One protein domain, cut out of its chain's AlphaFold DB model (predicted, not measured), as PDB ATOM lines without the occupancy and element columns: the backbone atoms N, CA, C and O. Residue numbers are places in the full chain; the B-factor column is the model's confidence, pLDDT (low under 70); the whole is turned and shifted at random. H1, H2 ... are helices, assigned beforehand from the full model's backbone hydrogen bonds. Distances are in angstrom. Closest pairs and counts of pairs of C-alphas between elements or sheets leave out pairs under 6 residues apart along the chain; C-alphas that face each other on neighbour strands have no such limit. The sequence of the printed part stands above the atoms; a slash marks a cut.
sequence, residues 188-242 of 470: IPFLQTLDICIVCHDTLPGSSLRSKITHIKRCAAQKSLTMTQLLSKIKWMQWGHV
ATOM      1  N   ILE A 188      49.957  22.796 -43.467       59.34
ATOM      2  CA  ILE A 188      49.969  21.773 -42.410       59.34
ATOM      3  C   ILE A 188      49.684  20.396 -43.057       59.34
ATOM      4  O   ILE A 188      48.537  20.165 -43.463       59.34
ATOM      5  N   PRO A 189      50.657  19.463 -43.140       66.50
ATOM      6  CA  PRO A 189      50.475  18.192 -43.855       66.50
ATOM      7  C   PRO A 189      49.426  17.294 -43.186       66.50
ATOM      8  O   PRO A 189      48.721  16.552 -43.862       66.50
ATOM      9  N   PHE A 190      49.225  17.447 -41.873       79.44
ATOM     10  CA  PHE A 190      48.183  16.755 -41.112       79.44
ATOM     11  C   PHE A 190      46.756  16.982 -41.659       79.44
ATOM     12  O   PHE A 190      45.945  16.063 -41.670       79.44
ATOM     13  N   LEU A 191      46.429  18.177 -42.175       81.31
ATOM     14  CA  LEU A 191      45.107  18.420 -42.782       81.31
ATOM     15  C   LEU A 191      44.977  17.823 -44.195       81.31
ATOM     16  O   LEU A 191      43.859  17.648 -44.677       81.31
ATOM     17  N   GLN A 192      46.093  17.516 -44.865       84.81
ATOM     18  CA  GLN A 192      46.090  16.808 -46.147       84.81
ATOM     19  C   GLN A 192      45.923  15.296 -45.940       84.81
ATOM     20  O   GLN A 192      45.138  14.682 -46.663       84.81
ATOM     21  N   THR A 193      46.579  14.723 -44.924       86.69
ATOM     22  CA  THR A 193      46.501  13.290 -44.568       86.69
ATOM     23  C   THR A 193      45.254  12.900 -43.770       86.69
ATOM     24  O   THR A 193      44.977  11.717 -43.593       86.69
ATOM     25  N   LEU A 194      44.459  13.865 -43.296       89.69
ATOM     26  CA  LEU A 194      43.169  13.589 -42.667       89.69
ATOM     27  C   LEU A 194      42.131  13.132 -43.693       89.69
ATOM     28  O   LEU A 194      41.614  13.946 -44.454       89.69
ATOM     29  N   ASP A 195      41.780  11.850 -43.680       93.19
ATOM     30  CA  ASP A 195      40.707  11.294 -44.522       93.19
ATOM     31  C   ASP A 195      39.356  11.197 -43.801       93.19
ATOM     32  O   ASP A 195      38.331  10.934 -44.425       93.19
ATOM     33  N   ILE A 196      39.337  11.458 -42.492       94.25
ATOM     34  CA  ILE A 196      38.150  11.406 -41.632       94.25
ATOM     35  C   ILE A 196      37.902  12.792 -41.028       94.25
ATOM     36  O   ILE A 196      38.821  13.454 -40.541       94.25
ATOM     37  N   CYS A 197      36.649  13.240 -41.038       94.88
ATOM     38  CA  CYS A 197      36.250  14.514 -40.457       94.88
ATOM     39  C   CYS A 197      36.291  14.454 -38.925       94.88
ATOM     40  O   CYS A 197      35.606  13.646 -38.308       94.88
ATOM     41  N   ILE A 198      37.007  15.383 -38.287       94.00
ATOM     42  CA  ILE A 198      37.143  15.468 -36.816       94.00
ATOM     43  C   ILE A 198      35.796  15.785 -36.118       94.00
ATOM     44  O   ILE A 198      35.665  15.654 -34.903       94.00
ATOM     45  N   VAL A 199      34.782  16.233 -36.871       95.00
ATOM     46  CA  VAL A 199      33.490  16.680 -36.325       95.00
ATOM     47  C   VAL A 199      32.388  15.624 -36.455       95.00
ATOM     48  O   VAL A 199      31.649  15.403 -35.491       95.00
ATOM     49  N   CYS A 200      32.242  14.968 -37.611       95.50
ATOM     50  CA  CYS A 200      31.262  13.888 -37.803       95.50
ATOM     51  C   CYS A 200      31.840  12.471 -37.748       95.50
ATOM     52  O   CYS A 200      31.077  11.552 -37.481       95.50
ATOM     53  N   HIS A 201      33.154  12.304 -37.905       94.06
ATOM     54  CA  HIS A 201      33.839  11.019 -38.095       94.06
ATOM     55  C   HIS A 201      33.488  10.277 -39.401       94.06
ATOM     56  O   HIS A 201      33.890   9.128 -39.574       94.06
ATOM     57  N   ASP A 202      32.841  10.955 -40.353       95.00
ATOM     58  CA  ASP A 202      32.651  10.458 -41.719       95.00
ATOM     59  C   ASP A 202      33.898  10.702 -42.584       95.00
ATOM     60  O   ASP A 202      34.726  11.575 -42.293       95.00
ATOM     61  N   THR A 203      34.020   9.960 -43.685       95.12
ATOM     62  CA  THR A 203      35.071  10.164 -44.692       95.12
ATOM     63  C   THR A 203      34.936  11.527 -45.372       95.12
ATOM     64  O   THR A 203      33.855  11.893 -45.840       95.12
ATOM     65  N   LEU A 204      36.033  12.276 -45.465       94.31
ATOM     66  CA  LEU A 204      36.032  13.614 -46.053       94.31
ATOM     67  C   LEU A 204      35.867  13.558 -47.584       94.31
ATOM     68  O   LEU A 204      36.606  12.834 -48.251       94.31
ATOM     69  N   PRO A 205      34.947  14.347 -48.175       87.31
ATOM     70  CA  PRO A 205      34.731  14.334 -49.615       87.31
ATOM     71  C   PRO A 205      35.882  15.025 -50.363       87.31
ATOM     72  O   PRO A 205      36.026  16.249 -50.328       87.31
ATOM     73  N   GLY A 206      36.656  14.230 -51.102       83.31
ATOM     74  CA  GLY A 206      37.671  14.688 -52.054       83.31
ATOM     75  C   GLY A 206      39.088  14.829 -51.487       83.31
ATOM     76  O   GLY A 206      39.307  15.126 -50.314       83.31
ATOM     77  N   SER A 207      40.075  14.661 -52.370       80.06
ATOM     78  CA  SER A 207      41.508  14.744 -52.052       80.06
ATOM     79  C   SER A 207      42.004  16.167 -51.770       80.06
ATOM     80  O   SER A 207      43.032  16.346 -51.120       80.06
ATOM     81  N   SER A 208      41.295  17.203 -52.238       91.31
ATOM     82  CA  SER A 208      41.761  18.583 -52.085       91.31
ATOM     83  C   SER A 208      41.593  19.104 -50.652       91.31
ATOM     84  O   SER A 208      40.502  19.089 -50.077       91.31
ATOM     85  N   LEU A 209      42.669  19.681 -50.109       88.31
ATOM     86  CA  LEU A 209      42.686  20.343 -48.799       88.31
ATOM     87  C   LEU A 209      41.563  21.390 -48.651       88.31
ATOM     88  O   LEU A 209      40.975  21.527 -47.581       88.31
ATOM     89  N   ARG A 210      41.222  22.103 -49.736       89.81
ATOM     90  CA  ARG A 210      40.114  23.074 -49.749       89.81
ATOM     91  C   ARG A 210      38.762  22.406 -49.471       89.81
ATOM     92  O   ARG A 210      38.011  22.940 -48.661       89.81
ATOM     93  N   SER A 211      38.481  21.249 -50.079       92.00
ATOM     94  CA  SER A 211      37.247  20.480 -49.840       92.00
ATOM     95  C   SER A 211      37.196  19.901 -48.422       92.00
ATOM     96  O   SER A 211      36.191  20.038 -47.720       92.00
ATOM     97  N   LYS A 212      38.323  19.350 -47.946       93.56
ATOM     98  CA  LYS A 212      38.464  18.863 -46.564       93.56
ATOM     99  C   LYS A 212      38.152  19.981 -45.548       93.56
ATOM    100  O   LYS A 212      37.332  19.796 -44.650       93.56
ATOM    101  N   ILE A 213      38.711  21.183 -45.739       92.75
ATOM    102  CA  ILE A 213      38.468  22.348 -44.868       92.75
ATOM    103  C   ILE A 213      37.023  22.869 -44.958       92.75
ATOM    104  O   ILE A 213      36.446  23.205 -43.921       92.75
ATOM    105  N   THR A 214      36.414  22.961 -46.146       94.56
ATOM    106  CA  THR A 214      35.023  23.447 -46.265       94.56
ATOM    107  C   THR A 214      34.024  22.472 -45.651       94.56
ATOM    108  O   THR A 214      33.091  22.927 -44.986       94.56
ATOM    109  N   HIS A 215      34.245  21.158 -45.778       95.81
ATOM    110  CA  HIS A 215      33.470  20.162 -45.039       95.81
ATOM    111  C   HIS A 215      33.633  20.350 -43.524       95.81
ATOM    112  O   HIS A 215      32.628  20.501 -42.833       95.81
ATOM    113  N   ILE A 216      34.866  20.403 -42.998       95.56
ATOM    114  CA  ILE A 216      35.112  20.548 -41.549       95.56
ATOM    115  C   ILE A 216      34.439  21.817 -40.998       95.56
ATOM    116  O   ILE A 216      33.771  21.751 -39.967       95.56
ATOM    117  N   LYS A 217      34.536  22.953 -41.704       95.75
ATOM    118  CA  LYS A 217      33.863  24.207 -41.316       95.75
ATOM    119  C   LYS A 217      32.336  24.085 -41.322       95.75
ATOM    120  O   LYS A 217      31.695  24.519 -40.367       95.75
ATOM    121  N   ARG A 218      31.746  23.485 -42.364       97.00
ATOM    122  CA  ARG A 218      30.286  23.292 -42.458       97.00
ATOM    123  C   ARG A 218      29.776  22.330 -41.382       97.00
ATOM    124  O   ARG A 218      28.767  22.616 -40.749       97.00
ATOM    125  N   CYS A 219      30.499  21.242 -41.135       97.62
ATOM    126  CA  CYS A 219      30.162  20.261 -40.109       97.62
ATOM    127  C   CYS A 219      30.288  20.855 -38.692       97.62
ATOM    128  O   CYS A 219      29.417  20.636 -37.851       97.62
ATOM    129  N   ALA A 220      31.317  21.675 -38.435       97.38
ATOM    130  CA  ALA A 220      31.458  22.417 -37.180       97.38
ATOM    131  C   ALA A 220      30.280  23.374 -36.942       97.38
ATOM    132  O   ALA A 220      29.713  23.366 -35.852       97.38
ATOM    133  N   ALA A 221      29.864  24.125 -37.969       97.19
ATOM    134  CA  ALA A 221      28.692  24.998 -37.893       97.19
ATOM    135  C   ALA A 221      27.392  24.211 -37.634       97.19
ATOM    136  O   ALA A 221      26.606  24.599 -36.775       97.19
ATOM    137  N   GLN A 222      27.193  23.071 -38.308       97.75
ATOM    138  CA  GLN A 222      26.037  22.186 -38.095       97.75
ATOM    139  C   GLN A 222      25.981  21.586 -36.681       97.75
ATOM    140  O   GLN A 222      24.892  21.381 -36.157       97.75
ATOM    141  N   LYS A 223      27.134  21.320 -36.051       96.69
ATOM    142  CA  LYS A 223      27.226  20.841 -34.659       96.69
ATOM    143  C   LYS A 223      27.442  21.963 -33.631       96.69
ATOM    144  O   LYS A 223      27.903  21.681 -32.526       96.69
ATOM    145  N   SER A 224      27.170  23.220 -34.002       96.31
ATOM    146  CA  SER A 224      27.327  24.420 -33.159       96.31
ATOM    147  C   SER A 224      28.674  24.526 -32.419       96.31
ATOM    148  O   SER A 224      28.749  25.091 -31.329       96.31
ATOM    149  N   LEU A 225      29.752  23.983 -32.995       95.25
ATOM    150  CA  LEU A 225      31.095  24.062 -32.419       95.25
ATOM    151  C   LEU A 225      31.684  25.449 -32.662       95.25
ATOM    152  O   LEU A 225      31.743  25.920 -33.802       95.25
ATOM    153  N   THR A 226      32.197  26.079 -31.607       93.88
ATOM    154  CA  THR A 226      32.930  27.340 -31.757       93.88
ATOM    155  C   THR A 226      34.259  27.106 -32.482       93.88
ATOM    156  O   THR A 226      34.845  26.019 -32.430       93.88
ATOM    157  N   MET A 227      34.793  28.143 -33.137       87.38
ATOM    158  CA  MET A 227      36.095  28.049 -33.814       87.38
ATOM    159  C   MET A 227      37.219  27.653 -32.839       87.38
ATOM    160  O   MET A 227      38.109  26.887 -33.201       87.38
ATOM    161  N   THR A 228      37.152  28.115 -31.586       86.69
ATOM    162  CA  THR A 228      38.105  27.746 -30.530       86.69
ATOM    163  C   THR A 228      38.009  26.265 -30.164       86.69
ATOM    164  O   THR A 228      39.035  25.595 -30.143       86.69
ATOM    165  N   GLN A 229      36.803  25.711 -29.988       90.31
ATOM    166  CA  GLN A 229      36.607  24.274 -29.748       90.31
ATOM    167  C   GLN A 229      37.098  23.416 -30.925       90.31
ATOM    168  O   GLN A 229      37.715  22.370 -30.714       90.31
ATOM    169  N   LEU A 230      36.858  23.858 -32.164       90.31
ATOM    170  CA  LEU A 230      37.341  23.174 -33.365       90.31
ATOM    171  C   LEU A 230      38.877  23.136 -33.415       90.31
ATOM    172  O   LEU A 230      39.454  22.071 -33.634       90.31
ATOM    173  N   LEU A 231      39.540  24.271 -33.166       87.19
ATOM    174  CA  LEU A 231      41.002  24.353 -33.108       87.19
ATOM    175  C   LEU A 231      41.578  23.515 -31.958       87.19
ATOM    176  O   LEU A 231      42.565  22.810 -32.163       87.19
ATOM    177  N   SER A 232      40.938  23.504 -30.784       85.25
ATOM    178  CA  SER A 232      41.328  22.634 -29.666       85.25
ATOM    179  C   SER A 232      41.240  21.150 -30.032       85.25
ATOM    180  O   SER A 232      42.165  20.402 -29.719       85.25
ATOM    181  N   LYS A 233      40.188  20.717 -30.744       86.25
ATOM    182  CA  LYS A 233      40.077  19.335 -31.246       86.25
ATOM    183  C   LYS A 233      41.147  19.000 -32.288       86.25
ATOM    184  O   LYS A 233      41.724  17.920 -32.226       86.25
ATOM    185  N   ILE A 234      41.452  19.918 -33.210       87.00
ATOM    186  CA  ILE A 234      42.545  19.742 -34.186       87.00
ATOM    187  C   ILE A 234      43.894  19.597 -33.465       87.00
ATOM    188  O   ILE A 234      44.654  18.688 -33.791       87.00
ATOM    189  N   LYS A 235      44.166  20.431 -32.451       82.19
ATOM    190  CA  LYS A 235      45.392  20.360 -31.641       82.19
ATOM    191  C   LYS A 235      45.505  19.030 -30.886       82.19
ATOM    192  O   LYS A 235      46.556  18.406 -30.938       82.19
ATOM    193  N   TRP A 236      44.423  18.559 -30.261       78.81
ATOM    194  CA  TRP A 236      44.384  17.250 -29.589       78.81
ATOM    195  C   TRP A 236      44.697  16.079 -30.531       78.81
ATOM    196  O   TRP A 236      45.417  15.159 -30.152       78.81
ATOM    197  N   MET A 237      44.207  16.122 -31.773       74.88
ATOM    198  CA  MET A 237      44.489  15.077 -32.765       74.88
ATOM    199  C   MET A 237      45.958  15.059 -33.220       74.88
ATOM    200  O   MET A 237      46.490  13.998 -33.537       74.88
ATOM    201  N   GLN A 238      46.622  16.221 -33.257       71.69
ATOM    202  CA  GLN A 238      48.043  16.318 -33.621       71.69
ATOM    203  C   GLN A 238      48.964  15.639 -32.595       71.69
ATOM    204  O   GLN A 238      50.102  15.327 -32.924       71.69
ATOM    205  N   TRP A 239      48.483  15.383 -31.374       71.00
ATOM    206  CA  TRP A 239      49.256  14.784 -30.279       71.00
ATOM    207  C   TRP A 239      49.244  13.239 -30.310       71.00
ATOM    208  O   TRP A 239      49.491  12.588 -29.303       71.00
ATOM    209  N   GLY A 240      48.952  12.633 -31.468       53.44
ATOM    210  CA  GLY A 240      49.058  11.183 -31.688       53.44
ATOM    211  C   GLY A 240      47.814  10.364 -31.325       53.44
ATOM    212  O   GLY A 240      47.772   9.165 -31.598       53.44
ATOM    213  N   HIS A 241      46.764  10.987 -30.784       48.75
ATOM    214  CA  HIS A 241      45.484  10.322 -30.544       48.75
ATOM    215  C   HIS A 241      44.707  10.124 -31.853       48.75
ATOM    216  O   HIS A 241      43.842  10.924 -32.215       48.75
ATOM    217  N   VAL A 242      45.000   9.029 -32.559       50.88
ATOM    218  CA  VAL A 242      44.168   8.541 -33.668       50.88
ATOM    219  C   VAL A 242      42.765   8.239 -33.122       50.88
ATOM    220  O   VAL A 242      42.647   7.418 -32.208       50.88
TER     221      VAL A 242
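Overview. This is residues 188 to 242 of the 470 residues of an uncharacterized protein of Absidia repens (UniProt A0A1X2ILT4). Two helices, H2 and H3, make a V with a tight link at its point, and the short helix H1 sits across the open side, with the long loop of residues 194 to 208 over one side of this triangle. The 55 printed residues hold three named helices, in the order H1, H2, H3, and no named strand; the class is all helix. The whole is compact, with a radius of gyration of the C-alphas of 10.5 A and spans of 25 by 24 by 18 A.

Along the chain. H1, residues 189 to 193, begins at C-alpha 189 (50.475, 18.192, -43.855). H2, residues 209 to 222, is 19.9 A long. H3, residues 227 to 238, is 16.7 A long and ends at C-alpha 238 (48.043, 16.318, -33.621).

Arrangement. H1 touches H2, at residues 209 to 213 alone; the closest C-alphas, of Gln 192 and Leu 209, are 5.6 A apart. H2 and H3 are close but not clearly touching, the closest C-alphas being Ala 220 and Leu 230 at 7.1 A, with a steep tilt of 54 degrees, opposite ways. In H1, H2 and H3 every O i to N i+4 pair is within hydrogen-bond range.

Size, cuts and confidence. The printed part has no cut. The link from H1 to H2 is long. Residues 188 to 189 and 240 to 242 have pLDDT under 70.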